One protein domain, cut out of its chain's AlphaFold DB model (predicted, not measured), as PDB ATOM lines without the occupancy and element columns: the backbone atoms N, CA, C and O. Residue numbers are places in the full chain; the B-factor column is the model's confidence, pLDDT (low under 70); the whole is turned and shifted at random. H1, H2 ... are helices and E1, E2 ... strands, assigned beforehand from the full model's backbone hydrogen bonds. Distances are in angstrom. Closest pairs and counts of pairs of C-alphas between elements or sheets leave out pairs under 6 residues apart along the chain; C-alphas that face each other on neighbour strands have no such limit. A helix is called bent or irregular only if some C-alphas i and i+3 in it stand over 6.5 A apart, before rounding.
ATOM      1  N   PRO A  20     -16.282 148.708 -40.417       49.22
ATOM      2  CA  PRO A  20     -17.594 148.245 -39.974       49.22
ATOM      3  C   PRO A  20     -17.480 147.275 -38.790       49.22
ATOM      4  O   PRO A  20     -16.633 146.372 -38.781       49.22
ATOM      5  N   SER A  21     -18.373 147.418 -37.809       59.00
ATOM      6  CA  SER A  21     -18.457 146.566 -36.611       59.00
ATOM      7  C   SER A  21     -18.446 145.071 -36.945       59.00
ATOM      8  O   SER A  21     -17.825 144.271 -36.253       59.00
ATOM      9  N   ASN A  22     -19.068 144.702 -38.062       59.66
ATOM     10  CA  ASN A  22     -19.339 143.325 -38.462       59.66
ATOM     11  C   ASN A  22     -18.055 142.646 -38.974       59.66
ATOM     12  O   ASN A  22     -17.729 141.527 -38.585       59.66
ATOM     13  N   THR A  23     -17.278 143.364 -39.791       60.81
ATOM     14  CA  THR A  23     -15.972 142.927 -40.312       60.81
ATOM     15  C   THR A  23     -14.958 142.742 -39.180       60.81
ATOM     16  O   THR A  23     -14.152 141.804 -39.175       60.81
ATOM     17  N   THR A  24     -15.043 143.607 -38.170       65.88
ATOM     18  CA  THR A  24     -14.203 143.558 -36.972       65.88
ATOM     19  C   THR A  24     -14.552 142.352 -36.090       65.88
ATOM     20  O   THR A  24     -13.658 141.667 -35.600       65.88
ATOM     21  N   THR A  25     -15.832 142.018 -35.928       67.50
ATOM     22  CA  THR A  25     -16.271 140.847 -35.146       67.50
ATOM     23  C   THR A  25     -15.899 139.521 -35.815       67.50
ATOM     24  O   THR A  25     -15.324 138.646 -35.164       67.50
ATOM     25  N   SER A  26     -16.147 139.378 -37.121       70.69
ATOM     26  CA  SER A  26     -15.843 138.141 -37.858       70.69
ATOM     27  C   SER A  26     -14.352 137.805 -37.858       70.69
ATOM     28  O   SER A  26     -13.961 136.648 -37.710       70.69
ATOM     29  N   SER A  27     -13.493 138.814 -37.979       71.12
ATOM     30  CA  SER A  27     -12.045 138.605 -37.939       71.12
ATOM     31  C   SER A  27     -11.534 138.189 -36.557       71.12
ATOM     32  O   SER A  27     -10.708 137.279 -36.454       71.12
ATOM     33  N   ARG A  28     -12.072 138.776 -35.482       72.88
ATOM     34  CA  ARG A  28     -11.770 138.385 -34.092       72.88
ATOM     35  C   ARG A  28     -12.168 136.940 -33.804       72.88
ATOM     36  O   ARG A  28     -11.428 136.210 -33.146       72.88
ATOM     37  N   TYR A  29     -13.301 136.519 -34.353       75.31
ATOM     38  CA  TYR A  29     -13.779 135.147 -34.256       75.31
ATOM     39  C   TYR A  29     -12.827 134.143 -34.925       75.31
ATOM     40  O   TYR A  29     -12.442 133.139 -34.320       75.31
ATOM     41  N   ILE A  30     -12.373 134.452 -36.144       78.62
ATOM     42  CA  ILE A  30     -11.407 133.622 -36.880       78.62
ATOM     43  C   ILE A  30     -10.093 133.492 -36.099       78.62
ATOM     44  O   ILE A  30      -9.539 132.392 -36.016       78.62
ATOM     45  N   LEU A  31      -9.606 134.579 -35.491       76.62
ATOM     46  CA  LEU A  31      -8.391 134.553 -34.668       76.62
ATOM     47  C   LEU A  31      -8.543 133.634 -33.447       76.62
ATOM     48  O   LEU A  31      -7.646 132.832 -33.184       76.62
ATOM     49  N   MET A  32      -9.681 133.688 -32.745       77.56
ATOM     50  CA  MET A  32      -9.948 132.790 -31.613       77.56
ATOM     51  C   MET A  32     -10.021 131.319 -32.036       77.56
ATOM     52  O   MET A  32      -9.381 130.484 -31.403       77.56
ATOM     53  N   ILE A  33     -10.735 130.985 -33.118       81.75
ATOM     54  CA  ILE A  33     -10.767 129.599 -33.620       81.75
ATOM     55  C   ILE A  33      -9.359 129.122 -33.966       81.75
ATOM     56  O   ILE A  33      -8.957 128.034 -33.559       81.75
ATOM     57  N   THR A  34      -8.611 129.939 -34.709       82.12
ATOM     58  CA  THR A  34      -7.279 129.569 -35.204       82.12
ATOM     59  C   THR A  34      -6.310 129.303 -34.057       82.12
ATOM     60  O   THR A  34      -5.518 128.369 -34.150       82.12
ATOM     61  N   TYR A  35      -6.412 130.071 -32.966       80.44
ATOM     62  CA  TYR A  35      -5.681 129.806 -31.730       80.44
ATOM     63  C   TYR A  35      -5.949 128.365 -31.276       80.44
ATOM     64  O   TYR A  35      -5.062 127.513 -31.364       80.44
ATOM     65  N   TYR A  36      -7.179 128.041 -30.879       84.69
ATOM     66  CA  TYR A  36      -7.515 126.739 -30.283       84.69
ATOM     67  C   TYR A  36      -7.437 125.539 -31.242       84.69
ATOM     68  O   TYR A  36      -7.449 124.388 -30.801       84.69
ATOM     69  N   LEU A  37      -7.310 125.784 -32.544       87.25
ATOM     70  CA  LEU A  37      -7.113 124.763 -33.568       87.25
ATOM     71  C   LEU A  37      -5.714 124.114 -33.489       87.25
ATOM     72  O   LEU A  37      -5.572 122.903 -33.690       87.25
ATOM     73  N   GLN A  38      -4.677 124.893 -33.161       85.00
ATOM     74  CA  GLN A  38      -3.281 124.435 -33.149       85.00
ATOM     75  C   GLN A  38      -3.009 123.289 -32.142       85.00
ATOM     76  O   GLN A  38      -2.464 122.259 -32.560       85.00
ATOM     77  N   PRO A  39      -3.404 123.380 -30.853       86.44
ATOM     78  CA  PRO A  39      -3.207 122.291 -29.893       86.44
ATOM     79  C   PRO A  39      -3.918 120.990 -30.299       86.44
ATOM     80  O   PRO A  39      -3.368 119.898 -30.128       86.44
ATOM     81  N   LEU A  40      -5.130 121.097 -30.861       89.62
ATOM     82  CA  LEU A  40      -5.919 119.950 -31.313       89.62
ATOM     83  C   LEU A  40      -5.212 119.221 -32.457       89.62
ATOM     84  O   LEU A  40      -5.047 118.002 -32.397       89.62
ATOM     85  N   HIS A  41      -4.696 119.951 -33.450       87.62
ATOM     86  CA  HIS A  41      -3.892 119.339 -34.509       87.62
ATOM     87  C   HIS A  41      -2.630 118.671 -33.972       87.62
ATOM     88  O   HIS A  41      -2.328 117.544 -34.373       87.62
ATOM     89  N   CYS A  42      -1.907 119.317 -33.053       87.38
ATOM     90  CA  CYS A  42      -0.739 118.712 -32.413       87.38
ATOM     91  C   CYS A  42      -1.098 117.391 -31.712       87.38
ATOM     92  O   CYS A  42      -0.366 116.408 -31.848       87.38
ATOM     93  N   CYS A  43      -2.246 117.340 -31.034       90.38
ATOM     94  CA  CYS A  43      -2.768 116.130 -30.401       90.38
ATOM     95  C   CYS A  43      -3.093 115.033 -31.415       90.38
ATOM     96  O   CYS A  43      -2.603 113.908 -31.291       90.38
ATOM     97  N   MET A  44      -3.819 115.365 -32.481       89.31
ATOM     98  CA  MET A  44      -4.154 114.401 -33.530       89.31
ATOM     99  C   MET A  44      -2.908 113.863 -34.243       89.31
ATOM    100  O   MET A  44      -2.822 112.665 -34.528       89.31
ATOM    101  N   ILE A  45      -1.899 114.707 -34.475       87.38
ATOM    102  CA  ILE A  45      -0.603 114.273 -35.008       87.38
ATOM    103  C   ILE A  45       0.078 113.307 -34.029       87.38
ATOM    104  O   ILE A  45       0.549 112.252 -34.463       87.38
ATOM    105  N   ALA A  46       0.103 113.615 -32.730       88.56
ATOM    106  CA  ALA A  46       0.710 112.757 -31.713       88.56
ATOM    107  C   ALA A  46       0.022 111.382 -31.628       88.56
ATOM    108  O   ALA A  46       0.711 110.360 -31.658       88.56
ATOM    109  N   ILE A  47      -1.316 111.341 -31.626       89.69
ATOM    110  CA  ILE A  47      -2.107 110.097 -31.645       89.69
ATOM    111  C   ILE A  47      -1.790 109.279 -32.898       89.69
ATOM    112  O   ILE A  47      -1.461 108.096 -32.804       89.69
ATOM    113  N   ASN A  48      -1.828 109.904 -34.078       86.94
ATOM    114  CA  ASN A  48      -1.529 109.224 -35.337       86.94
ATOM    115  C   ASN A  48      -0.116 108.613 -35.326       86.94
ATOM    116  O   ASN A  48       0.094 107.474 -35.758       86.94
ATOM    117  N   ARG A  49       0.868 109.349 -34.794       86.62
ATOM    118  CA  ARG A  49       2.250 108.868 -34.660       86.62
ATOM    119  C   ARG A  49       2.357 107.734 -33.647       86.62
ATOM    120  O   ARG A  49       3.010 106.739 -33.954       86.62
ATOM    121  N   PHE A  50       1.687 107.839 -32.503       88.50
ATOM    122  CA  PHE A  50       1.642 106.782 -31.498       88.50
ATOM    123  C   PHE A  50       1.073 105.486 -32.080       88.50
ATOM    124  O   PHE A  50       1.725 104.450 -32.000       88.50
ATOM    125  N   ILE A  51      -0.076 105.548 -32.759       87.44
ATOM    126  CA  ILE A  51      -0.695 104.377 -33.396       87.44
ATOM    127  C   ILE A  51       0.251 103.773 -34.440       87.44
ATOM    128  O   ILE A  51       0.488 102.568 -34.439       87.44
ATOM    129  N   THR A  52       0.846 104.605 -35.296       82.88
ATOM    130  CA  THR A  52       1.728 104.133 -36.376       82.88
ATOM    131  C   THR A  52       3.008 103.465 -35.853       82.88
ATOM    132  O   THR A  52       3.494 102.513 -36.466       82.88
ATOM    133  N   ILE A  53       3.576 103.964 -34.749       83.25
ATOM    134  CA  ILE A  53       4.869 103.503 -34.217       83.25
ATOM    135  C   ILE A  53       4.691 102.370 -33.199       83.25
ATOM    136  O   ILE A  53       5.428 101.391 -33.253       83.25
ATOM    137  N   VAL A  54       3.730 102.498 -32.280       85.88
ATOM    138  CA  VAL A  54       3.569 101.607 -31.117       85.88
ATOM    139  C   VAL A  54       2.606 100.452 -31.391       85.88
ATOM    140  O   VAL A  54       2.777  99.378 -30.815       85.88
ATOM    141  N   LEU A  55       1.624 100.627 -32.285       82.88
ATOM    142  CA  LEU A  55       0.624  99.604 -32.620       82.88
ATOM    143  C   LEU A  55       0.839  99.053 -34.041       82.88
ATOM    144  O   LEU A  55       0.003  99.256 -34.929       82.88
ATOM    145  N   PRO A  56       1.929  98.307 -34.301       66.81
ATOM    146  CA  PRO A  56       2.100  97.677 -35.590       66.81
ATOM    147  C   PRO A  56       1.047  96.570 -35.725       66.81
ATOM    148  O   PRO A  56       0.984  95.646 -34.914       66.81
ATOM    149  N   ARG A  57       0.259  96.640 -36.805       59.94
ATOM    150  CA  ARG A  57      -0.523  95.543 -37.420       59.94
ATOM    151  C   ARG A  57      -2.026  95.422 -37.116       59.94
ATOM    152  O   ARG A  57      -2.696  94.828 -37.948       59.94
ATOM    153  N   LYS A  58      -2.597  96.004 -36.048       60.81
ATOM    154  CA  LYS A  58      -4.065  95.918 -35.795       60.81
ATOM    155  C   LYS A  58      -4.879  97.176 -36.142       60.81
ATOM    156  O   LYS A  58      -6.071  97.061 -36.387       60.81
ATOM    157  N   PHE A  59      -4.252  98.352 -36.237       65.62
ATOM    158  CA  PHE A  59      -4.965  99.637 -36.372       65.62
ATOM    159  C   PHE A  59      -4.583 100.455 -37.618       65.62
ATOM    160  O   PHE A  59      -4.676 101.679 -37.612       65.62
ATOM    161  N   HIS A  60      -4.199  99.805 -38.724       66.38
ATOM    162  CA  HIS A  60      -3.857 100.512 -39.973       66.38
ATOM    163  C   HIS A  60      -5.036 101.324 -40.556       66.38
ATOM    164  O   HIS A  60      -4.838 102.280 -41.304       66.38
ATOM    165  N   ILE A  61      -6.276 100.978 -40.185       67.56
ATOM    166  CA  ILE A  61      -7.484 101.753 -40.510       67.56
ATOM    167  C   ILE A  61      -7.450 103.141 -39.847       67.56
ATOM    168  O   ILE A  61      -7.801 104.124 -40.498       67.56
ATOM    169  N   LEU A  62      -6.967 103.248 -38.602       72.31
ATOM    170  CA  LEU A  62      -6.865 104.519 -37.867       72.31
ATOM    171  C   LEU A  62      -5.673 105.379 -38.318       72.31
ATOM    172  O   LEU A  62      -5.713 106.590 -38.152       72.31
ATOM    173  N   SER A  63      -4.637 104.788 -38.920       72.06
ATOM    174  CA  SER A  63      -3.525 105.527 -39.542       72.06
ATOM    175  C   SER A  63      -3.741 105.792 -41.042       72.06
ATOM    176  O   SER A  63      -2.803 106.153 -41.753       72.06
ATOM    177  N   SER A  64      -4.950 105.548 -41.556       81.38
ATOM    178  CA  SER A  64      -5.275 105.742 -42.971       81.38
ATOM    179  C   SER A  64      -5.479 107.221 -43.320       81.38
ATOM    180  O   SER A  64      -5.787 108.045 -42.460       81.38
ATOM    181  N   LEU A  65      -5.385 107.562 -44.611       78.62
ATOM    182  CA  LEU A  65      -5.690 108.914 -45.099       78.62
ATOM    183  C   LEU A  65      -7.114 109.353 -44.719       78.62
ATOM    184  O   LEU A  65      -7.320 110.494 -44.322       78.62
ATOM    185  N   LYS A  66      -8.083 108.428 -44.779       82.94
ATOM    186  CA  LYS A  66      -9.480 108.681 -44.394       82.94
ATOM    187  C   LYS A  66      -9.590 109.069 -42.920       82.94
ATOM    188  O   LYS A  66     -10.276 110.031 -42.593       82.94
ATOM    189  N   ALA A  67      -8.872 108.361 -42.047       82.19
ATOM    190  CA  ALA A  67      -8.802 108.708 -40.634       82.19
ATOM    191  C   ALA A  67      -8.136 110.076 -40.432       82.19
ATOM    192  O   ALA A  67      -8.684 110.903 -39.717       82.19
ATOM    193  N   GLY A  68      -7.036 110.378 -41.131       83.94
ATOM    194  CA  GLY A  68      -6.397 111.699 -41.068       83.94
ATOM    195  C   GLY A  68      -7.323 112.855 -41.477       83.94
ATOM    196  O   GLY A  68      -7.343 113.894 -40.814       83.94
ATOM    197  N   ILE A  69      -8.134 112.664 -42.523       87.00
ATOM    198  CA  ILE A  69      -9.157 113.638 -42.939       87.00
ATOM    199  C   ILE A  69     -10.209 113.800 -41.838       87.00
ATOM    200  O   ILE A  69     -10.496 114.925 -41.438       87.00
ATOM    201  N   LEU A  70     -10.728 112.698 -41.290       88.38
ATOM    202  CA  LEU A  70     -11.721 112.737 -40.215       88.38
ATOM    203  C   LEU A  70     -11.186 113.445 -38.958       88.38
ATOM    204  O   LEU A  70     -11.871 114.289 -38.383       88.38
ATOM    205  N   MET A  71      -9.942 113.158 -38.566       86.44
ATOM    206  CA  MET A  71      -9.258 113.815 -37.448       86.44
ATOM    207  C   MET A  71      -9.098 115.322 -37.690       86.44
ATOM    208  O   MET A  71      -9.265 116.114 -36.767       86.44
ATOM    209  N   THR A  72      -8.804 115.727 -38.929       88.12
ATOM    210  CA  THR A  72      -8.698 117.141 -39.326       88.12
ATOM    211  C   THR A  72     -10.057 117.826 -39.229       88.12
ATOM    212  O   THR A  72     -10.161 118.865 -38.587       88.12
ATOM    213  N   VAL A  73     -11.108 117.226 -39.790       90.44
ATOM    214  CA  VAL A  73     -12.481 117.751 -39.717       90.44
ATOM    215  C   VAL A  73     -12.923 117.929 -38.260       90.44
ATOM    216  O   VAL A  73     -13.443 118.982 -37.906       90.44
ATOM    217  N   TYR A  74     -12.633 116.954 -37.394       88.25
ATOM    218  CA  TYR A  74     -12.896 117.061 -35.958       88.25
ATOM    219  C   TYR A  74     -12.196 118.270 -35.309       88.25
ATOM    220  O   TYR A  74     -12.830 119.001 -34.550       88.25
ATOM    221  N   CYS A  75     -10.923 118.518 -35.645       90.38
ATOM    222  CA  CYS A  75     -10.173 119.664 -35.116       90.38
ATOM    223  C   CYS A  75     -10.803 121.010 -35.489       90.38
ATOM    224  O   CYS A  75     -10.696 121.944 -34.707       90.38
ATOM    225  N   TRP A  76     -11.456 121.111 -36.649       90.00
ATOM    226  CA  TRP A  76     -12.139 122.333 -37.084       90.00
ATOM    227  C   TRP A  76     -13.526 122.490 -36.462       90.00
ATOM    228  O   TRP A  76     -13.890 123.584 -36.038       90.00
ATOM    229  N   ILE A  77     -14.298 121.404 -36.387       90.62
ATOM    230  CA  ILE A  77     -15.678 121.447 -35.886       90.62
ATOM    231  C   ILE A  77     -15.713 121.758 -34.387       90.62
ATOM    232  O   ILE A  77     -16.545 122.552 -33.954       90.62
ATOM    233  N   LEU A  78     -14.815 121.169 -33.590       88.38
ATOM    234  CA  LEU A  78     -14.857 121.316 -32.134       88.38
ATOM    235  C   LEU A  78     -14.731 122.789 -31.675       88.38
ATOM    236  O   LEU A  78     -15.625 123.241 -30.959       88.38
ATOM    237  N   PRO A  79     -13.716 123.577 -32.091       86.69
ATOM    238  CA  PRO A  79     -13.649 124.999 -31.764       86.69
ATOM    239  C   PRO A  79     -14.848 125.777 -32.302       86.69
ATOM    240  O   PRO A  79     -15.404 126.595 -31.581       86.69
ATOM    241  N   VAL A  80     -15.297 125.506 -33.534       86.44
ATOM    242  CA  VAL A  80     -16.463 126.200 -34.108       86.44
ATOM    243  C   VAL A  80     -17.702 126.018 -33.234       86.44
ATOM    244  O   VAL A  80     -18.413 126.988 -33.002       86.44
ATOM    245  N   ILE A  81     -17.940 124.816 -32.703       86.12
ATOM    246  CA  ILE A  81     -19.056 124.552 -31.784       86.12
ATOM    247  C   ILE A  81     -18.840 125.256 -30.440       86.12
ATOM    248  O   ILE A  81     -19.748 125.919 -29.944       86.12
ATOM    249  N   LEU A  82     -17.645 125.144 -29.854       82.38
ATOM    250  CA  LEU A  82     -17.335 125.746 -28.549       82.38
ATOM    251  C   LEU A  82     -17.424 127.278 -28.563       82.38
ATOM    252  O   LEU A  82     -17.772 127.882 -27.550       82.38
ATOM    253  N   PHE A  83     -17.148 127.902 -29.709       77.94
ATOM    254  CA  PHE A  83     -17.257 129.346 -29.907       77.94
ATOM    255  C   PHE A  83     -18.537 129.759 -30.660       77.94
ATOM    256  O   PHE A  83     -18.725 130.941 -30.930       77.94
ATOM    257  N   ALA A  84     -19.476 128.843 -30.927       77.44
ATOM    258  CA  ALA A  84     -20.733 129.175 -31.605       77.44
ATOM    259  C   ALA A  84     -21.632 130.118 -30.782       77.44
ATOM    260  O   ALA A  84     -22.384 130.901 -31.351       77.44
ATOM    261  N   LEU A  85     -21.544 130.079 -29.447       67.88
ATOM    262  CA  LEU A  85     -22.324 130.951 -28.558       67.88
ATOM    263  C   LEU A  85     -22.049 132.452 -28.798       67.88
ATOM    264  O   LEU A  85     -23.011 133.190 -28.998       67.88
ATOM    265  N   PRO A  86     -20.783 132.912 -28.890       60.50
ATOM    266  CA  PRO A  86     -20.472 134.276 -29.318       60.50
ATOM    267  C   PRO A  86     -21.058 134.687 -30.683       60.50
ATOM    268  O   PRO A  86     -21.301 135.874 -30.883       60.50
ATOM    269  N   LEU A  87     -21.277 133.744 -31.615       58.72
ATOM    270  CA  LEU A  87     -21.899 134.015 -32.923       58.72
ATOM    271  C   LEU A  87     -23.421 134.172 -32.841       58.72
ATOM    272  O   LEU A  87     -24.002 134.848 -33.682       58.72
ATOM    273  N   ALA A  88     -24.064 133.551 -31.852       63.69
ATOM    274  CA  ALA A  88     -25.512 133.607 -31.660       63.69
ATOM    275  C   ALA A  88     -25.985 134.906 -30.974       63.69
ATOM    276  O   ALA A  88     -27.146 135.000 -30.590       63.69
ATOM    277  N   GLU A  89     -25.084 135.874 -30.765       58.56
ATOM    278  CA  GLU A  89     -25.309 137.154 -30.066       58.56
ATOM    279  C   GLU A  89     -25.831 137.041 -28.621       58.56
ATOM    280  O   GLU A  89     -26.045 138.055 -27.952       58.56
ATOM    281  N   VAL A  90     -25.933 135.826 -28.080       55.34
ATOM    282  CA  VAL A  90     -26.165 135.567 -26.659       55.34
ATOM    283  C   VAL A  90     -24.881 135.951 -25.914       55.34
ATOM    284  O   VAL A  90     -23.944 135.165 -25.803       55.34
ATOM    285  N   ASP A  91     -24.815 137.206 -25.462       53.41
ATOM    286  CA  ASP A  91     -23.688 137.794 -24.714       53.41
ATOM    287  C   ASP A  91     -22.410 138.083 -25.555       53.41
ATOM    288  O   ASP A  91     -21.263 138.016 -25.095       53.41
ATOM    289  N   GLY A  92     -22.599 138.423 -26.836       53.75
ATOM    290  CA  GLY A  92     -21.569 138.535 -27.888       53.75
ATOM    291  C   GLY A  92     -20.637 139.763 -27.877       53.75
ATOM    292  O   GLY A  92     -20.112 140.139 -28.927       53.75
ATOM    293  N   ARG A  93     -20.386 140.427 -26.739       65.00
ATOM    294  CA  ARG A  93     -19.455 141.577 -26.725       65.00
ATOM    295  C   ARG A  93     -18.002 141.100 -26.637       65.00
ATOM    296  O   ARG A  93     -17.547 140.621 -25.601       65.00
ATOM    297  N   PHE A  94     -17.237 141.253 -27.716       66.25
ATOM    298  CA  PHE A  94     -15.774 141.204 -27.641       66.25
ATOM    299  C   PHE A  94     -15.274 142.455 -26.917       66.25
ATOM    300  O   PHE A  94     -15.583 143.575 -27.326       66.25
ATOM    301  N   THR A  95     -14.510 142.272 -25.843       60.25
ATOM    302  CA  THR A  95     -13.975 143.377 -25.039       60.25
ATOM    303  C   THR A  95     -12.462 143.444 -25.174       60.25
ATOM    304  O   THR A  95     -11.793 142.431 -25.383       60.25
ATOM    305  N   HIS A  96     -11.926 144.660 -25.079       60.16
ATOM    306  CA  HIS A  96     -10.488 144.874 -25.016       60.16
ATOM    307  C   HIS A  96     -10.027 144.687 -23.569       60.16
ATOM    308  O   HIS A  96     -10.391 145.459 -22.680       60.16
ATOM    309  N   GLY A  97      -9.211 143.664 -23.337       58.16
ATOM    310  CA  GLY A  97      -8.468 143.495 -22.099       58.16
ATOM    311  C   GLY A  97      -7.352 144.535 -22.015       58.16
ATOM    312  O   GLY A  97      -6.383 144.482 -22.772       58.16
ATOM    313  N   SER A  98      -7.482 145.490 -21.095       55.47
ATOM    314  CA  SER A  98      -6.368 146.335 -20.631       55.47
ATOM    315  C   SER A  98      -5.267 145.449 -20.025       55.47
ATOM    316  O   SER A  98      -5.635 144.432 -19.441       55.47
ATOM    317  N   PRO A  99      -3.959 145.782 -20.116       52.47
ATOM    318  CA  PRO A  99      -3.362 147.010 -20.664       52.47
ATOM    319  C   PRO A  99      -2.948 146.970 -22.147       52.47
ATOM    320  O   PRO A  99      -2.688 148.028 -22.705       52.47
ATOM    321  N   PHE A 100      -2.919 145.807 -22.809       60.22
ATOM    322  CA  PHE A 100      -2.420 145.683 -24.198       60.22
ATOM    323  C   PHE A 100      -3.505 145.459 -25.255       60.22
ATOM    324  O   PHE A 100      -3.211 145.036 -26.368       60.22
ATOM    325  N   GLY A 101      -4.769 145.714 -24.913       57.56
ATOM    326  CA  GLY A 101      -5.869 145.684 -25.875       57.56
ATOM    327  C   GLY A 101      -6.188 144.292 -26.414       57.56
ATOM    328  O   GLY A 101      -6.681 144.174 -27.533       57.56
ATOM    329  N   GLN A 102      -5.935 143.225 -25.648       60.09
ATOM    330  CA  GLN A 102      -6.257 141.888 -26.138       60.09
ATOM    331  C   GLN A 102      -7.754 141.716 -26.336       60.09
ATOM    332  O   GLN A 102      -8.551 141.940 -25.428       60.09
ATOM    333  N   CYS A 103      -8.129 141.287 -27.535       62.66
ATOM    334  CA  CYS A 103      -9.512 141.033 -27.870       62.66
ATOM    335  C   CYS A 103      -9.928 139.664 -27.330       62.66
ATOM    336  O   CYS A 103      -9.549 138.628 -27.875       62.66
ATOM    337  N   SER A 104     -10.720 139.668 -26.264       66.69
ATOM    338  CA  SER A 104     -11.286 138.460 -25.670       66.69
ATOM    339  C   SER A 104     -12.801 138.563 -25.609       66.69
ATOM    340  O   SER A 104     -13.371 139.644 -25.432       66.69
ATOM    341  N   TRP A 105     -13.475 137.430 -25.772       68.81
ATOM    342  CA  TRP A 105     -14.920 137.377 -25.607       68.81
ATOM    343  C   TRP A 105     -15.287 137.657 -24.140       68.81
ATOM    344  O   TRP A 105     -14.751 137.020 -23.232       68.81
ATOM    345  N   ALA A 106     -16.185 138.617 -23.890       66.88
ATOM    346  CA  ALA A 106     -16.573 138.987 -22.528       66.88
ATOM    347  C   ALA A 106     -17.218 137.827 -21.764       66.88
ATOM    348  O   ALA A 106     -16.904 137.642 -20.593       66.88
ATOM    349  N   GLY A 107     -18.043 137.003 -22.421       65.88
ATOM    350  CA  GLY A 107     -18.645 135.821 -21.792       65.88
ATOM    351  C   GLY A 107     -17.610 134.762 -21.391       65.88
ATOM    352  O   GLY A 107     -17.733 134.151 -20.330       65.88
ATOM    353  N   TYR A 108     -16.525 134.622 -22.165       68.62
ATOM    354  CA  TYR A 108     -15.383 133.770 -21.806       68.62
ATOM    355  C   TYR A 108     -14.673 134.267 -20.545       68.62
ATOM    356  O   TYR A 108     -14.316 133.467 -19.688       68.62
ATOM    357  N   LEU A 109     -14.479 135.581 -20.411       66.38
ATOM    358  CA  LEU A 109     -13.864 136.180 -19.221       66.38
ATOM    359  C   LEU A 109     -14.824 136.234 -18.019       66.38
ATOM    360  O   LEU A 109     -14.379 136.224 -16.872       66.38
ATOM    361  N   GLY A 110     -16.132 136.298 -18.273       67.50
ATOM    362  CA  GLY A 110     -17.175 136.420 -17.256       67.50
ATOM    363  C   GLY A 110     -17.555 135.098 -16.586       67.50
ATOM    364  O   GLY A 110     -17.884 135.100 -15.399       67.50
ATOM    365  N   SER A 111     -17.476 133.969 -17.302       76.88
ATOM    366  CA  SER A 111     -17.861 132.644 -16.793       76.88
ATOM    367  C   SER A 111     -16.657 131.731 -16.541       76.88
ATOM    368  O   SER A 111     -15.972 131.287 -17.466       76.88
ATOM    369  N   ARG A 112     -16.434 131.376 -15.265       75.62
ATOM    370  CA  ARG A 112     -15.368 130.444 -14.848       75.62
ATOM    371  C   ARG A 112     -15.557 129.054 -15.447       75.62
ATOM    372  O   ARG A 112     -14.585 128.419 -15.845       75.62
ATOM    373  N   GLU A 113     -16.796 128.585 -15.477       81.62
ATOM    374  CA  GLU A 113     -17.145 127.250 -15.957       81.62
ATOM    375  C   GLU A 113     -16.861 127.138 -17.451       81.62
ATOM    376  O   GLU A 113     -16.181 126.211 -17.884       81.62
ATOM    377  N   LEU A 114     -17.277 128.140 -18.224       79.94
ATOM    378  CA  LEU A 114     -17.084 128.145 -19.667       79.94
ATOM    379  C   LEU A 114     -15.610 128.307 -20.058       79.94
ATOM    380  O   LEU A 114     -15.117 127.565 -20.908       79.94
ATOM    381  N   SER A 115     -14.889 129.217 -19.395       80.06
ATOM    382  CA  SER A 115     -13.444 129.383 -19.593       80.06
ATOM    383  C   SER A 115     -12.674 128.096 -19.293       80.06
ATOM    384  O   SER A 115     -11.795 127.689 -20.062       80.06
ATOM    385  N   PHE A 116     -13.045 127.412 -18.204       84.25
ATOM    386  CA  PHE A 116     -12.453 126.134 -17.832       84.25
ATOM    387  C   PHE A 116     -12.781 125.034 -18.842       84.25
ATOM    388  O   PHE A 116     -11.865 124.343 -19.270       84.25
ATOM    389  N   ILE A 117     -14.041 124.887 -19.262       86.88
ATOM    390  CA  ILE A 117     -14.460 123.874 -20.247       86.88
ATOM    391  C   ILE A 117     -13.700 124.055 -21.565       86.88
ATOM    392  O   ILE A 117     -13.158 123.087 -22.108       86.88
ATOM    393  N   ILE A 118     -13.610 125.290 -22.061       85.31
ATOM    394  CA  ILE A 118     -12.886 125.608 -23.293       85.31
ATOM    395  C   ILE A 118     -11.392 125.310 -23.123       85.31
ATOM    396  O   ILE A 118     -10.833 124.553 -23.916       85.31
ATOM    397  N   SER A 119     -10.750 125.816 -22.065       85.81
ATOM    398  CA  SER A 119      -9.317 125.588 -21.816       85.81
ATOM    399  C   SER A 119      -8.992 124.106 -21.596       85.81
ATOM    400  O   SER A 119      -7.989 123.595 -22.094       85.81
ATOM    401  N   ALA A 120      -9.855 123.378 -20.888       88.88
ATOM    402  CA  ALA A 120      -9.680 121.958 -20.624       88.88
ATOM    403  C   ALA A 120      -9.799 121.129 -21.906       88.88
ATOM    404  O   ALA A 120      -8.912 120.325 -22.186       88.88
ATOM    405  N   SER A 121     -10.849 121.350 -22.699       89.25
ATOM    406  CA  SER A 121     -11.107 120.580 -23.925       89.25
ATOM    407  C   SER A 121     -10.110 120.869 -25.050       89.25
ATOM    408  O   SER A 121      -9.775 119.961 -25.810       89.25
ATOM    409  N   THR A 122      -9.604 122.099 -25.143       86.62
ATOM    410  CA  THR A 122      -8.746 122.529 -26.260       86.62
ATOM    411  C   THR A 122      -7.265 122.615 -25.910       86.62
ATOM    412  O   THR A 122      -6.444 122.501 -26.811       86.62
ATOM    413  N   VAL A 123      -6.888 122.761 -24.634       85.81
ATOM    414  CA  VAL A 123      -5.481 122.911 -24.225       85.81
ATOM    415  C   VAL A 123      -5.058 121.807 -23.261       85.81
ATOM    416  O   VAL A 123      -4.142 121.048 -23.585       85.81
ATOM    417  N   TYR A 124      -5.703 121.676 -22.097       88.75
ATOM    418  CA  TYR A 124      -5.198 120.801 -21.030       88.75
ATOM    419  C   TYR A 124      -5.336 119.307 -21.352       88.75
ATOM    420  O   TYR A 124      -4.363 118.564 -21.224       88.75
ATOM    421  N   VAL A 125      -6.501 118.856 -21.824       92.06
ATOM    422  CA  VAL A 125      -6.704 117.453 -22.222       92.06
ATOM    423  C   VAL A 125      -5.807 117.083 -23.412       92.06
ATOM    424  O   VAL A 125      -5.058 116.111 -23.286       92.06
ATOM    425  N   PRO A 126      -5.770 117.853 -24.522       91.06
ATOM    426  CA  PRO A 126      -4.821 117.615 -25.611       91.06
ATOM    427  C   PRO A 126      -3.368 117.548 -25.133       91.06
ATOM    428  O   PRO A 126      -2.625 116.656 -25.535       91.06
ATOM    429  N   THR A 127      -2.978 118.432 -24.215       89.25
ATOM    430  CA  THR A 127      -1.639 118.456 -23.614       89.25
ATOM    431  C   THR A 127      -1.296 117.144 -22.914       89.25
ATOM    432  O   THR A 127      -0.232 116.581 -23.181       89.25
ATOM    433  N   VAL A 128      -2.183 116.628 -22.062       91.81
ATOM    434  CA  VAL A 128      -1.968 115.352 -21.359       91.81
ATOM    435  C   VAL A 128      -1.900 114.186 -22.346       91.81
ATOM    436  O   VAL A 128      -1.007 113.345 -22.248       91.81
ATOM    437  N   VAL A 129      -2.792 114.155 -23.340       93.19
ATOM    438  CA  VAL A 129      -2.801 113.099 -24.365       93.19
ATOM    439  C   VAL A 129      -1.491 113.089 -25.154       93.19
ATOM    440  O   VAL A 129      -0.887 112.027 -25.318       93.19
ATOM    441  N   ILE A 130      -1.005 114.257 -25.585       91.12
ATOM    442  CA  ILE A 130       0.269 114.377 -26.304       91.12
ATOM    443  C   ILE A 130       1.430 113.838 -25.459       91.12
ATOM    444  O   ILE A 130       2.249 113.063 -25.967       91.12
ATOM    445  N   PHE A 131       1.492 114.214 -24.178       90.94
ATOM    446  CA  PHE A 131       2.522 113.731 -23.258       90.94
ATOM    447  C   PHE A 131       2.513 112.202 -23.161       90.94
ATOM    448  O   PHE A 131       3.545 111.560 -23.376       90.94
ATOM    449  N   CYS A 132       1.342 111.608 -22.925       92.81
ATOM    450  CA  CYS A 132       1.175 110.158 -22.846       92.81
ATOM    451  C   CYS A 132       1.575 109.454 -24.153       92.81
ATOM    452  O   CYS A 132       2.271 108.437 -24.118       92.81
ATOM    453  N   CYS A 133       1.198 110.005 -25.313       92.00
ATOM    454  CA  CYS A 133       1.585 109.469 -26.616       92.00
ATOM    455  C   CYS A 133       3.111 109.453 -26.797       92.00
ATOM    456  O   CYS A 133       3.670 108.420 -27.177       92.00
ATOM    457  N   TYR A 134       3.809 110.555 -26.513       89.69
ATOM    458  CA  TYR A 134       5.266 110.598 -26.679       89.69
ATOM    459  C   TYR A 134       6.014 109.770 -25.639       89.69
ATOM    460  O   TYR A 134       7.000 109.118 -25.995       89.69
ATOM    461  N   LEU A 135       5.528 109.722 -24.398       90.12
ATOM    462  CA  LEU A 135       6.072 108.833 -23.377       90.12
ATOM    463  C   LEU A 135       5.950 107.369 -23.816       90.12
ATOM    464  O   LEU A 135       6.932 106.626 -23.783       90.12
ATOM    465  N   GLY A 136       4.779 106.972 -24.316       90.69
ATOM    466  CA  GLY A 136       4.550 105.630 -24.841       90.69
ATOM    467  C   GLY A 136       5.436 105.294 -26.047       90.69
ATOM    468  O   GLY A 136       5.989 104.196 -26.106       90.69
ATOM    469  N   ILE A 137       5.651 106.242 -26.969       89.44
ATOM    470  CA  ILE A 137       6.612 106.083 -28.077       89.44
ATOM    471  C   ILE A 137       8.029 105.868 -27.533       89.44
ATOM    472  O   ILE A 137       8.716 104.940 -27.961       89.44
ATOM    473  N   PHE A 138       8.475 106.693 -26.583       86.75
ATOM    474  CA  PHE A 138       9.815 106.591 -26.006       86.75
ATOM    475  C   PHE A 138      10.043 105.239 -25.316       86.75
ATOM    476  O   PHE A 138      11.044 104.569 -25.584       86.75
ATOM    477  N   VAL A 139       9.086 104.804 -24.490       89.25
ATOM    478  CA  VAL A 139       9.124 103.500 -23.810       89.25
ATOM    479  C   VAL A 139       9.145 102.361 -24.827       89.25
ATOM    480  O   VAL A 139      10.003 101.480 -24.739       89.25
ATOM    481  N   HIS A 140       8.272 102.396 -25.839       87.31
ATOM    482  CA  HIS A 140       8.239 101.379 -26.892       87.31
ATOM    483  C   HIS A 140       9.590 101.257 -27.612       87.31
ATOM    484  O   HIS A 140      10.090 100.150 -27.816       87.31
ATOM    485  N   LEU A 141      10.221 102.385 -27.945       83.75
ATOM    486  CA  LEU A 141      11.510 102.401 -28.635       83.75
ATOM    487  C   LEU A 141      12.655 101.873 -27.759       83.75
ATOM    488  O   LEU A 141      13.514 101.147 -28.266       83.75
ATOM    489  N   LYS A 142      12.664 102.194 -26.460       84.44
ATOM    490  CA  LYS A 142      13.659 101.677 -25.501       84.44
ATOM    491  C   LYS A 142      13.518 100.173 -25.277       84.44
ATOM    492  O   LYS A 142      14.521  99.455 -25.270       84.44
ATOM    493  N   LEU A 143      12.285  99.685 -25.162       86.06
ATOM    494  CA  LEU A 143      12.004  98.253 -25.045       86.06
ATOM    495  C   LEU A 143      12.382  97.501 -26.327       86.06
ATOM    496  O   LEU A 143      12.997  96.438 -26.257       86.06
ATOM    497  N   ALA A 144      12.076  98.063 -27.500       82.06
ATOM    498  CA  ALA A 144      12.461  97.478 -28.781       82.06
ATOM    499  C   ALA A 144      13.989  97.425 -28.965       82.06
ATOM    500  O   ALA A 144      14.500  96.441 -29.492       82.06
ATOM    501  N   ASP A 145      14.730  98.447 -28.516       81.31
ATOM    502  CA  ASP A 145      16.203  98.435 -28.523       81.31
ATOM    503  C   ASP A 145      16.781  97.332 -27.635       81.31
ATOM    504  O   ASP A 145      17.644  96.573 -28.066       81.31
ATOM    505  N   SER A 146      16.248  97.203 -26.419       80.19
ATOM    506  CA  SER A 146      16.714  96.213 -25.443       80.19
ATOM    507  C   SER A 146      16.502  94.781 -25.943       80.19
ATOM    508  O   SER A 146      17.394  93.947 -25.821       80.19
ATOM    509  N   ARG A 147      15.361  94.506 -26.592       78.75
ATOM    510  CA  ARG A 147      15.069  93.194 -27.199       78.75
ATOM    511  C   ARG A 147      16.000  92.868 -28.364       78.75
ATOM    512  O   ARG A 147      16.471  91.744 -28.465       78.75
ATOM    513  N   LEU A 148      16.293  93.845 -29.225       72.50
ATOM    514  CA  LEU A 148      17.223  93.653 -30.344       72.50
ATOM    515  C   LEU A 148      18.657  93.377 -29.872       72.50
ATOM    516  O   LEU A 148      19.358  92.606 -30.514       72.50
ATOM    517  N   ARG A 149      19.080  93.969 -28.747       71.44
ATOM    518  CA  ARG A 149      20.384  93.687 -28.124       71.44
ATOM    519  C   ARG A 149      20.455  92.293 -27.493       71.44
ATOM    520  O   ARG A 149      21.531  91.711 -27.468       71.44
ATOM    521  N   GLN A 150      19.337  91.775 -26.982       71.94
ATOM    522  CA  GLN A 150      19.270  90.442 -26.369       71.94
ATOM    523  C   GLN A 150      19.192  89.305 -27.399       71.94
ATOM    524  O   GLN A 150      19.778  88.252 -27.179       71.94
ATOM    525  N   VAL A 151      18.504  89.504 -28.528       69.81
ATOM    526  CA  VAL A 151      18.333  88.483 -29.587       69.81
ATOM    527  C   VAL A 151      19.505  88.532 -30.578       69.81
ATOM    528  O   VAL A 151      19.308  88.690 -31.778       69.81
ATOM    529  N   GLY A 152      20.743  88.478 -30.081       59.75
ATOM    530  CA  GLY A 152      21.957  88.589 -30.894       59.75
ATOM    531  C   GLY A 152      21.901  87.792 -32.211       59.75
ATOM    532  O   GLY A 152      21.792  86.578 -32.201       59.75
ATOM    533  N   ILE A 153      21.961  88.519 -33.334       60.25
ATOM    534  CA  ILE A 153      22.513  88.133 -34.649       60.25
ATOM    535  C   ILE A 153      22.154  86.723 -35.184       60.25
ATOM    536  O   ILE A 153      23.005  86.034 -35.729       60.25
ATOM    537  N   GLU A 165      17.259 101.468 -39.932       80.00
ATOM    538  CA  GLU A 165      16.998 102.727 -40.640       80.00
ATOM    539  C   GLU A 165      15.552 103.216 -40.468       80.00
ATOM    540  O   GLU A 165      15.291 104.409 -40.294       80.00
ATOM    541  N   ARG A 166      14.573 102.302 -40.526       77.38
ATOM    542  CA  ARG A 166      13.159 102.649 -40.322       77.38
ATOM    543  C   ARG A 166      12.906 103.126 -38.891       77.38
ATOM    544  O   ARG A 166      12.125 104.060 -38.690       77.38
ATOM    545  N   LYS A 167      13.561 102.504 -37.907       76.31
ATOM    546  CA  LYS A 167      13.512 102.904 -36.495       76.31
ATOM    547  C   LYS A 167      14.141 104.280 -36.290       76.31
ATOM    548  O   LYS A 167      13.509 105.124 -35.661       76.31
ATOM    549  N   GLU A 168      15.313 104.538 -36.861       80.62
ATOM    550  CA  GLU A 168      15.988 105.839 -36.792       80.62
ATOM    551  C   GLU A 168      15.150 106.957 -37.411       80.62
ATOM    552  O   GLU A 168      14.947 107.988 -36.772       80.62
ATOM    553  N   ARG A 169      14.573 106.732 -38.599       79.25
ATOM    554  CA  ARG A 169      13.650 107.700 -39.218       79.25
ATOM    555  C   ARG A 169      12.437 107.965 -38.329       79.25
ATOM    556  O   ARG A 169      12.065 109.115 -38.114       79.25
ATOM    557  N   SER A 170      11.840 106.910 -37.772       75.81
ATOM    558  CA  SER A 170      10.679 107.034 -36.881       75.81
ATOM    559  C   SER A 170      11.027 107.792 -35.595       75.81
ATOM    560  O   SER A 170      10.243 108.628 -35.147       75.81
ATOM    561  N   LEU A 171      12.218 107.558 -35.033       77.12
ATOM    562  CA  LEU A 171      12.733 108.264 -33.862       77.12
ATOM    563  C   LEU A 171      13.038 109.730 -34.176       77.12
ATOM    564  O   LEU A 171      12.698 110.596 -33.377       77.12
ATOM    565  N   GLN A 172      13.645 110.029 -35.324       81.69
ATOM    566  CA  GLN A 172      13.919 111.403 -35.741       81.69
ATOM    567  C   GLN A 172      12.619 112.196 -35.880       81.69
ATOM    568  O   GLN A 172      12.521 113.313 -35.370       81.69
ATOM    569  N   VAL A 173      11.602 111.598 -36.509       77.25
ATOM    570  CA  VAL A 173      10.271 112.201 -36.618       77.25
ATOM    571  C   VAL A 173       9.650 112.375 -35.233       77.25
ATOM    572  O   VAL A 173       9.230 113.478 -34.910       77.25
ATOM    573  N   ALA A 174       9.633 111.347 -34.381       78.75
ATOM    574  CA  ALA A 174       9.067 111.452 -33.034       78.75
ATOM    575  C   ALA A 174       9.791 112.494 -32.163       78.75
ATOM    576  O   ALA A 174       9.134 113.262 -31.466       78.75
ATOM    577  N   LYS A 175      11.124 112.574 -32.242       80.31
ATOM    578  CA  LYS A 175      11.943 113.577 -31.546       80.31
ATOM    579  C   LYS A 175      11.593 114.988 -32.005       80.31
ATOM    580  O   LYS A 175      11.444 115.872 -31.172       80.31
ATOM    581  N   MET A 176      11.449 115.189 -33.314       80.50
ATOM    582  CA  MET A 176      11.031 116.471 -33.871       80.50
ATOM    583  C   MET A 176       9.648 116.867 -33.352       80.50
ATOM    584  O   MET A 176       9.491 117.963 -32.830       80.50
ATOM    585  N   MET A 177       8.676 115.957 -33.406       81.50
ATOM    586  CA  MET A 177       7.320 116.248 -32.938       81.50
ATOM    587  C   MET A 177       7.249 116.459 -31.412       81.50
ATOM    588  O   MET A 177       6.498 117.312 -30.941       81.50
ATOM    589  N   GLY A 178       8.061 115.733 -30.636       81.81
ATOM    590  CA  GLY A 178       8.206 115.938 -29.194       81.81
ATOM    591  C   GLY A 178       8.840 117.290 -28.857       81.81
ATOM    592  O   GLY A 178       8.384 117.969 -27.942       81.81
ATOM    593  N   MET A 179       9.835 117.732 -29.632       82.06
ATOM    594  CA  MET A 179      10.430 119.062 -29.477       82.06
ATOM    595  C   MET A 179       9.417 120.169 -29.784       82.06
ATOM    596  O   MET A 179       9.299 121.118 -29.013       82.06
ATOM    597  N   THR A 180       8.630 120.005 -30.850       80.44
ATOM    598  CA  THR A 180       7.509 120.897 -31.171       80.44
ATOM    599  C   THR A 180       6.527 121.025 -30.008       80.44
ATOM    600  O   THR A 180       6.091 122.126 -29.685       80.44
ATOM    601  N   TYR A 181       6.220 119.919 -29.331       82.69
ATOM    602  CA  TYR A 181       5.335 119.929 -28.169       82.69
ATOM    603  C   TYR A 181       5.927 120.655 -26.950       82.69
ATOM    604  O   TYR A 181       5.220 121.424 -26.305       82.69
ATOM    605  N   VAL A 182       7.216 120.473 -26.647       85.94
ATOM    606  CA  VAL A 182       7.871 121.208 -25.545       85.94
ATOM    607  C   VAL A 182       7.803 122.717 -25.781       85.94
ATOM    608  O   VAL A 182       7.479 123.472 -24.865       85.94
ATOM    609  N   VAL A 183       8.050 123.154 -27.019       85.06
ATOM    610  CA  VAL A 183       7.941 124.572 -27.381       85.06
ATOM    611  C   VAL A 183       6.497 125.057 -27.293       85.06
ATOM    612  O   VAL A 183       6.251 126.126 -26.744       85.06
ATOM    613  N   PHE A 184       5.531 124.252 -27.744       82.81
ATOM    614  CA  PHE A 184       4.113 124.556 -27.569       82.81
ATOM    615  C   PHE A 184       3.771 124.810 -26.093       82.81
ATOM    616  O   PHE A 184       3.208 125.856 -25.786       82.81
ATOM    617  N   LEU A 185       4.177 123.929 -25.168       84.44
ATOM    618  CA  LEU A 185       3.919 124.116 -23.735       84.44
ATOM    619  C   LEU A 185       4.521 125.409 -23.193       84.44
ATOM    620  O   LEU A 185       3.829 126.157 -22.504       84.44
ATOM    621  N   ALA A 186       5.786 125.672 -23.526       85.12
ATOM    622  CA  ALA A 186       6.486 126.874 -23.090       85.12
ATOM    623  C   ALA A 186       5.798 128.154 -23.586       85.12
ATOM    624  O   ALA A 186       5.791 129.159 -22.877       85.12
ATOM    625  N   CYS A 187       5.187 128.114 -24.770       84.38
ATOM    626  CA  CYS A 187       4.507 129.270 -25.337       84.38
ATOM    627  C   CYS A 187       3.056 129.444 -24.884       84.38
ATOM    628  O   CYS A 187       2.570 130.569 -24.817       84.38
ATOM    629  N   TRP A 188       2.348 128.350 -24.610       81.88
ATOM    630  CA  TRP A 188       0.895 128.372 -24.437       81.88
ATOM    631  C   TRP A 188       0.429 128.284 -22.990       81.88
ATOM    632  O   TRP A 188      -0.517 128.975 -22.598       81.88
ATOM    633  N   VAL A 189       1.070 127.429 -22.190       81.38
ATOM    634  CA  VAL A 189       0.645 127.177 -20.809       81.38
ATOM    635  C   VAL A 189       0.780 128.431 -19.945       81.38
ATOM    636  O   VAL A 189      -0.197 128.754 -19.274       81.38
ATOM    637  N   PRO A 190       1.890 129.201 -19.988       84.50
ATOM    638  CA  PRO A 190       2.025 130.389 -19.147       84.50
ATOM    639  C   PRO A 190       0.906 131.404 -19.377       84.50
ATOM    640  O   PRO A 190       0.308 131.885 -18.417       84.50
ATOM    641  N   LEU A 191       0.572 131.676 -20.643       79.75
ATOM    642  CA  LEU A 191      -0.464 132.640 -20.999       79.75
ATOM    643  C   LEU A 191      -1.861 132.136 -20.604       79.75
ATOM    644  O   LEU A 191      -2.626 132.863 -19.974       79.75
ATOM    645  N   THR A 192      -2.183 130.879 -20.921       77.19
ATOM    646  CA  THR A 192      -3.502 130.295 -20.614       77.19
ATOM    647  C   THR A 192      -3.727 130.194 -19.104       77.19
ATOM    648  O   THR A 192      -4.787 130.571 -18.601       77.19
ATOM    649  N   SER A 193      -2.717 129.742 -18.356       79.69
ATOM    650  CA  SER A 193      -2.779 129.675 -16.896       79.69
ATOM    651  C   SER A 193      -2.859 131.064 -16.265       79.69
ATOM    652  O   SER A 193      -3.607 131.238 -15.306       79.69
ATOM    653  N   PHE A 194      -2.167 132.068 -16.814       78.94
ATOM    654  CA  PHE A 194      -2.284 133.451 -16.351       78.94
ATOM    655  C   PHE A 194      -3.719 133.978 -16.487       78.94
ATOM    656  O   PHE A 194      -4.269 134.478 -15.508       78.94
ATOM    657  N   PHE A 195      -4.358 133.805 -17.649       74.44
ATOM    658  CA  PHE A 195      -5.751 134.228 -17.856       74.44
ATOM    659  C   PHE A 195      -6.755 133.466 -16.989       74.44
ATOM    660  O   PHE A 195      -7.761 134.036 -16.575       74.44
ATOM    661  N   TYR A 196      -6.485 132.194 -16.689       73.00
ATOM    662  CA  TYR A 196      -7.321 131.419 -15.775       73.00
ATOM    663  C   TYR A 196      -7.189 131.890 -14.315       73.00
ATOM    664  O   TYR A 196      -8.176 131.923 -13.580       73.00
ATOM    665  N   LEU A 197      -5.973 132.240 -13.879       75.44
ATOM    666  CA  LEU A 197      -5.673 132.597 -12.488       75.44
ATOM    667  C   LEU A 197      -5.963 134.072 -12.165       75.44
ATOM    668  O   LEU A 197      -6.393 134.384 -11.053       75.44
ATOM    669  N   VAL A 198      -5.740 134.987 -13.109       68.88
ATOM    670  CA  VAL A 198      -5.858 136.437 -12.896       68.88
ATOM    671  C   VAL A 198      -7.181 136.949 -13.469       68.88
ATOM    672  O   VAL A 198      -7.283 137.270 -14.648       68.88
ATOM    673  N   ARG A 199      -8.203 137.061 -12.604       59.50
ATOM    674  CA  ARG A 199      -9.556 137.554 -12.956       59.50
ATOM    675  C   ARG A 199      -9.601 139.020 -13.392       59.50
ATOM    676  O   ARG A 199     -10.469 139.386 -14.175       59.50
ATOM    677  N   ASP A 200      -8.729 139.862 -12.836       62.12
ATOM    678  CA  ASP A 200      -8.734 141.308 -13.080       62.12
ATOM    679  C   ASP A 200      -7.354 141.761 -13.548       62.12
ATOM    680  O   ASP A 200      -6.469 142.097 -12.757       62.12
ATOM    681  N   ILE A 201      -7.166 141.755 -14.867       58.16
ATOM    682  CA  ILE A 201      -5.907 142.161 -15.502       58.16
ATOM    683  C   ILE A 201      -5.568 143.622 -15.161       58.16
ATOM    684  O   ILE A 201      -4.394 143.981 -15.112       58.16
ATOM    685  N   ARG A 202      -6.565 144.450 -14.808       55.00
ATOM    686  CA  ARG A 202      -6.351 145.841 -14.370       55.00
ATOM    687  C   ARG A 202      -5.591 145.957 -13.046       55.00
ATOM    688  O   ARG A 202      -5.085 147.031 -12.745       55.00
ATOM    689  N   ARG A 203      -5.491 144.873 -12.269       55.81
ATOM    690  CA  ARG A 203      -4.690 144.800 -11.035       55.81
ATOM    691  C   ARG A 203      -3.404 143.990 -11.195       55.81
ATOM    692  O   ARG A 203      -2.688 143.818 -10.213       55.81
ATOM    693  N   ALA A 204      -3.101 143.482 -12.393       59.09
ATOM    694  CA  ALA A 204      -1.861 142.754 -12.632       59.09
ATOM    695  C   ALA A 204      -0.670 143.735 -12.537       59.09
ATOM    696  O   ALA A 204      -0.559 144.621 -13.385       59.09
ATOM    697  N   PRO A 205       0.244 143.597 -11.555       60.62
ATOM    698  CA  PRO A 205       1.273 144.609 -11.298       60.62
ATOM    699  C   PRO A 205       2.411 144.639 -12.334       60.62
ATOM    700  O   PRO A 205       3.343 145.427 -12.197       60.62
ATOM    701  N   TYR A 206       2.364 143.795 -13.374       74.12
ATOM    702  CA  TYR A 206       3.497 143.545 -14.273       74.12
ATOM    703  C   TYR A 206       3.091 143.551 -15.759       74.12
ATOM    704  O   TYR A 206       3.090 142.499 -16.406       74.12
ATOM    705  N   PRO A 207       2.777 144.722 -16.347       73.31
ATOM    706  CA  PRO A 207       2.428 144.827 -17.766       73.31
ATOM    707  C   PRO A 207       3.536 144.261 -18.676       73.31
ATOM    708  O   PRO A 207       3.253 143.515 -19.605       73.31
ATOM    709  N   MET A 208       4.814 144.494 -18.374       78.62
ATOM    710  CA  MET A 208       5.911 143.966 -19.202       78.62
ATOM    711  C   MET A 208       5.984 142.430 -19.223       78.62
ATOM    712  O   MET A 208       6.319 141.844 -20.250       78.62
ATOM    713  N   VAL A 209       5.622 141.764 -18.120       80.00
ATOM    714  CA  VAL A 209       5.575 140.292 -18.057       80.00
ATOM    715  C   VAL A 209       4.459 139.762 -18.952       80.00
ATOM    716  O   VAL A 209       4.672 138.819 -19.712       80.00
ATOM    717  N   LEU A 210       3.290 140.405 -18.912       76.56
ATOM    718  CA  LEU A 210       2.157 140.048 -19.759       76.56
ATOM    719  C   LEU A 210       2.478 140.253 -21.250       76.56
ATOM    720  O   LEU A 210       2.199 139.365 -22.053       76.56
ATOM    721  N   LEU A 211       3.130 141.363 -21.611       79.62
ATOM    722  CA  LEU A 211       3.607 141.597 -22.978       79.62
ATOM    723  C   LEU A 211       4.583 140.500 -23.426       79.62
ATOM    724  O   LEU A 211       4.433 139.952 -24.517       79.62
ATOM    725  N   GLY A 212       5.541 140.130 -22.573       82.00
ATOM    726  CA  GLY A 212       6.473 139.035 -22.847       82.00
ATOM    727  C   GLY A 212       5.761 137.702 -23.096       82.00
ATOM    728  O   GLY A 212       6.035 137.038 -24.096       82.00
ATOM    729  N   MET A 213       4.798 137.333 -22.245       81.75
ATOM    730  CA  MET A 213       3.995 136.114 -22.424       81.75
ATOM    731  C   MET A 213       3.207 136.129 -23.740       81.75
ATOM    732  O   MET A 213       3.139 135.107 -24.420       81.75
ATOM    733  N   MET A 214       2.656 137.282 -24.133       78.19
ATOM    734  CA  MET A 214       1.939 137.436 -25.405       78.19
ATOM    735  C   MET A 214       2.852 137.306 -26.620       78.19
ATOM    736  O   MET A 214       2.491 136.626 -27.578       78.19
ATOM    737  N   LEU A 215       4.043 137.904 -26.577       81.12
ATOM    738  CA  LEU A 215       5.026 137.783 -27.654       81.12
ATOM    739  C   LEU A 215       5.484 136.334 -27.825       81.12
ATOM    740  O   LEU A 215       5.500 135.824 -28.943       81.12
ATOM    741  N   ILE A 216       5.806 135.647 -26.726       83.25
ATOM    742  CA  ILE A 216       6.187 134.228 -26.755       83.25
ATOM    743  C   ILE A 216       5.040 133.384 -27.324       83.25
ATOM    744  O   ILE A 216       5.270 132.488 -28.139       83.25
ATOM    745  N   PHE A 217       3.808 133.684 -26.918       81.56
ATOM    746  CA  PHE A 217       2.626 133.025 -27.443       81.56
ATOM    747  C   PHE A 217       2.484 133.230 -28.968       81.56
ATOM    748  O   PHE A 217       2.344 132.246 -29.698       81.56
ATOM    749  N   TRP A 218       2.614 134.454 -29.483       78.38
ATOM    750  CA  TRP A 218       2.561 134.724 -30.930       78.38
ATOM    751  C   TRP A 218       3.715 134.091 -31.714       78.38
ATOM    752  O   TRP A 218       3.532 133.649 -32.848       78.38
ATOM    753  N   LEU A 219       4.902 133.992 -31.113       80.31
ATOM    754  CA  LEU A 219       6.059 133.342 -31.731       80.31
ATOM    755  C   LEU A 219       5.910 131.816 -31.840       80.31
ATOM    756  O   LEU A 219       6.628 131.200 -32.632       80.31
ATOM    757  N   SER A 220       4.963 131.208 -31.114       80.62
ATOM    758  CA  SER A 220       4.733 129.756 -31.138       80.62
ATOM    759  C   SER A 220       4.463 129.211 -32.545       80.62
ATOM    760  O   SER A 220       4.944 128.129 -32.894       80.62
ATOM    761  N   ASP A 221       3.790 129.989 -33.394       75.50
ATOM    762  CA  ASP A 221       3.518 129.623 -34.784       75.50
ATOM    763  C   ASP A 221       4.796 129.553 -35.634       75.50
ATOM    764  O   ASP A 221       4.940 128.662 -36.475       75.50
ATOM    765  N   CYS A 222       5.750 130.457 -35.397       79.62
ATOM    766  CA  CYS A 222       7.029 130.497 -36.111       79.62
ATOM    767  C   CYS A 222       7.939 129.335 -35.700       79.62
ATOM    768  O   CYS A 222       8.649 128.765 -36.535       79.62
ATOM    769  N   CYS A 223       7.896 128.950 -34.423       78.81
ATOM    770  CA  CYS A 223       8.709 127.860 -33.902       78.81
ATOM    771  C   CYS A 223       8.431 126.540 -34.622       78.81
ATOM    772  O   CYS A 223       9.378 125.831 -34.957       78.81
ATOM    773  N   ASN A 224       7.166 126.237 -34.933       75.75
ATOM    774  CA  ASN A 224       6.807 125.034 -35.685       75.75
ATOM    775  C   ASN A 224       7.586 124.962 -37.009       75.75
ATOM    776  O   ASN A 224       8.299 123.990 -37.257       75.75
ATOM    777  N   THR A 225       7.528 126.013 -37.832       78.69
ATOM    778  CA  THR A 225       8.226 126.073 -39.128       78.69
ATOM    779  C   THR A 225       9.740 125.929 -38.989       78.69
ATOM    780  O   THR A 225      10.350 125.199 -39.770       78.69
ATOM    781  N   VAL A 226      10.347 126.571 -37.986       80.56
ATOM    782  CA  VAL A 226      11.795 126.480 -37.724       80.56
ATOM    783  C   VAL A 226      12.200 125.066 -37.300       80.56
ATOM    784  O   VAL A 226      13.201 124.531 -37.769       80.56
ATOM    785  N   ILE A 227      11.405 124.419 -36.449       81.38
ATOM    786  CA  ILE A 227      11.678 123.052 -35.997       81.38
ATOM    787  C   ILE A 227      11.661 122.088 -37.184       81.38
ATOM    788  O   ILE A 227      12.602 121.307 -37.356       81.38
ATOM    789  N   TYR A 228      10.640 122.172 -38.042       77.19
ATOM    790  CA  TYR A 228      10.561 121.323 -39.231       77.19
ATOM    791  C   TYR A 228      11.684 121.619 -40.228       77.19
ATOM    792  O   TYR A 228      12.268 120.677 -40.770       77.19
ATOM    793  N   SER A 229      12.028 122.891 -40.446       75.62
ATOM    794  CA  SER A 229      13.084 123.270 -41.390       75.62
ATOM    795  C   SER A 229      14.475 122.838 -40.925       75.62
ATOM    796  O   SER A 229      15.297 122.460 -41.756       75.62
ATOM    797  N   VAL A 230      14.743 122.826 -39.616       77.00
ATOM    798  CA  VAL A 230      16.045 122.423 -39.067       77.00
ATOM    799  C   VAL A 230      16.145 120.909 -38.878       77.00
ATOM    800  O   VAL A 230      17.195 120.329 -39.164       77.00
ATOM    801  N   MET A 231      15.091 120.239 -38.403       70.44
ATOM    802  CA  MET A 231      15.175 118.831 -37.989       70.44
ATOM    803  C   MET A 231      14.816 117.823 -39.079       70.44
ATOM    804  O   MET A 231      15.281 116.678 -39.010       70.44
ATOM    805  N   ASN A 232      14.021 118.210 -40.080       70.69
ATOM    806  CA  ASN A 232      13.639 117.300 -41.150       70.69
ATOM    807  C   ASN A 232      14.615 117.407 -42.332       70.69
ATOM    808  O   ASN A 232      14.702 118.430 -43.013       70.69
ATOM    809  N   LYS A 233      15.364 116.324 -42.577       70.19
ATOM    810  CA  LYS A 233      16.363 116.253 -43.651       70.19
ATOM    811  C   LYS A 233      15.733 116.496 -45.027       70.19
ATOM    812  O   LYS A 233      16.319 117.234 -45.811       70.19
ATOM    813  N   ASP A 234      14.527 115.978 -45.254       71.56
ATOM    814  CA  ASP A 234      13.815 116.116 -46.527       71.56
ATOM    815  C   ASP A 234      13.460 117.584 -46.808       71.56
ATOM    816  O   ASP A 234      13.646 118.074 -47.921       71.56
ATOM    817  N   PHE A 235      13.044 118.330 -45.774       74.19
ATOM    818  CA  PHE A 235      12.795 119.771 -45.894       74.19
ATOM    819  C   PHE A 235      14.082 120.544 -46.166       74.19
ATOM    820  O   PHE A 235      14.099 121.402 -47.046       74.19
ATOM    821  N   ARG A 236      15.178 120.237 -45.463       79.19
ATOM    822  CA  ARG A 236      16.473 120.896 -45.712       79.19
ATOM    823  C   ARG A 236      16.956 120.685 -47.139       79.19
ATOM    824  O   ARG A 236      17.471 121.618 -47.751       79.19
ATOM    825  N   ASP A 237      16.801 119.478 -47.665       77.94
ATOM    826  CA  ASP A 237      17.243 119.160 -49.019       77.94
ATOM    827  C   ASP A 237      16.350 119.841 -50.069       77.94
ATOM    828  O   ASP A 237      16.874 120.368 -51.054       77.94
ATOM    829  N   ALA A 238      15.043 119.966 -49.818       78.75
ATOM    830  CA  ALA A 238      14.145 120.785 -50.633       78.75
ATOM    831  C   ALA A 238      14.505 122.286 -50.583       78.75
ATOM    832  O   ALA A 238      14.594 122.929 -51.631       78.75
ATOM    833  N   TYR A 239      14.799 122.843 -49.400       80.38
ATOM    834  CA  TYR A 239      15.234 124.240 -49.256       80.38
ATOM    835  C   TYR A 239      16.552 124.510 -49.985       80.38
ATOM    836  O   TYR A 239      16.680 125.525 -50.668       80.38
ATOM    837  N   LYS A 240      17.522 123.590 -49.910       81.44
ATOM    838  CA  LYS A 240      18.781 123.694 -50.664       81.44
ATOM    839  C   LYS A 240      18.546 123.664 -52.171       81.44
ATOM    840  O   LYS A 240      19.189 124.421 -52.893       81.44
ATOM    841  N   GLN A 241      17.644 122.809 -52.657       80.06
ATOM    842  CA  GLN A 241      17.290 122.761 -54.077       80.06
ATOM    843  C   GLN A 241      16.614 124.056 -54.537       80.06
ATOM    844  O   GLN A 241      16.974 124.585 -55.589       80.06
ATOM    845  N   LEU A 242      15.698 124.601 -53.735       81.62
ATOM    846  CA  LEU A 242      15.041 125.877 -54.016       81.62
ATOM    847  C   LEU A 242      16.050 127.033 -54.039       81.62
ATOM    848  O   LEU A 242      16.068 127.811 -54.989       81.62
ATOM    849  N   PHE A 243      16.944 127.103 -53.052       82.19
ATOM    850  CA  PHE A 243      17.971 128.142 -52.980       82.19
ATOM    851  C   PHE A 243      18.972 128.054 -54.140       82.19
ATOM    852  O   PHE A 243      19.348 129.076 -54.707       82.19
TER     853      PHE A 243
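What this domain is: This is residues 20 to 153 and 165 to 243 of the 289 residues of the protein "G_PROTEIN_RECEP_F1_2 domain-containing protein" of Hypsibius dujardini (UniProt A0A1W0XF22). Long helices run lengthwise as an elongated, rather loose bundle, with H1, H5b and H6a at its core; H2 folds back along H1 on one side, and H7 folds back along H6 on the other. A small strand hairpin, E1 and E2, packs by the first half of H1 at one end, residues 146 to 153 stick out at the other end, and H8 turns off sharply from the last residues of H7. The 213 printed residues hold eight named helices and two named strands, in the order H1, H2, H3, E1, E2, H4, H5, H6, H7, H8, and the class is mostly helix. The two strands make one antiparallel sheet of order E1 - E2. The whole is only just loose, close to compact, with a radius of gyration of the C-alphas of 20.5 A and spans of 69 by 37 by 35 A.

How they stand to each other: H1, residues 21 to 54, has a kink of 28 degrees near residue 37. With residues 33 to 48 alone it touches H2, residues 65 to 82; the two form a helical hairpin, opposite ways at a steep tilt of 38 degrees, and their closest C-alphas, of Leu 40 and Cys 75, are 5.7 A apart. H3, residues 84 to 87, is near H1, with 6 pairs of C-alphas within 10 A. E1, residues 94 to 97, and E2, residues 102 to 105, form an antiparallel hairpin, with N 95 and O 104 at 2.9 A and N 97 and O 102 at 2.8 A, within hydrogen-bond range. The closest C-alphas of H1 and E2, of Arg 28 and Cys 103, are 7.1 A apart. H4, residues 106 to 110, only just touches the next helix, H5, residues 112 to 150, and only at the corner: Tyr 108 and Ser 115 have the closest C-alphas, 5.3 A apart. H5 was assigned as one helix by its hydrogen bonds but is bent, with C-alphas 122 and 125 at 6.8 A; its arms H5a, residues 112 to 122, and H5b, residues 125 to 150, stand at a shallow tilt of 32 degrees, only just short of steep. H1 touches H5b the same way at a shallow tilt of 21 degrees, closest at the C-alphas of Cys 43 and Ile 130, 5.4 A. H6, residues 165 to 197, likewise one helix by its hydrogen bonds, is bent, with C-alphas 187 and 190 at 6.8 A; H6a, residues 165 to 187, and H6b, residues 190 to 197, stand at a steep tilt of 45 degrees. H1, H5b and H6a form a bundle, three helices or arms grouped together; H5b and H6a touch, closest at the C-alphas of Tyr 134 and Gly 178, 6.6 A. H7, residues 207 to 231, touches H6a, opposite ways at a shallow tilt of 12 degrees, closest at the C-alphas of Cys 187 and Phe 217, 4.7 A. H7 and H8, residues 233 to 243, touch only at the corner, about perpendicular at 89 degrees, closest at the C-alphas of Ser 229 and Phe 235, 5.7 A. Every O i to N i+4 pair is within hydrogen-bond range in H4, H5a, H5b, H6a, H6b and H8, against 27 of 30 in H1, 13 of 14 in H2 and 17 of 21 in H7; H3 is too short for such a pair.

Where its parts are: H1 begins at C-alpha 21, (-18.457, 146.566, -36.611), and is 50.4 A long; H5b is 37.7 A, H7 35.3 A and H6a 33.1 A. H8 ends at C-alpha 243, (17.971, 128.142, -52.980).

The domain as a whole: The C-alphas farthest apart, of Pro 20 and Ile 153, are 72.5 A apart. Residues 154 to 164 are not printed, and C-alphas 153 and 165 are 16.7 A apart across this cut. Of the links printed whole, none is long. Mean pLDDT of the printed part is 77.4; residues 20 to 25, 56 to 61, 85 to 110, 151 to 153 and 198 to 205 are under 70.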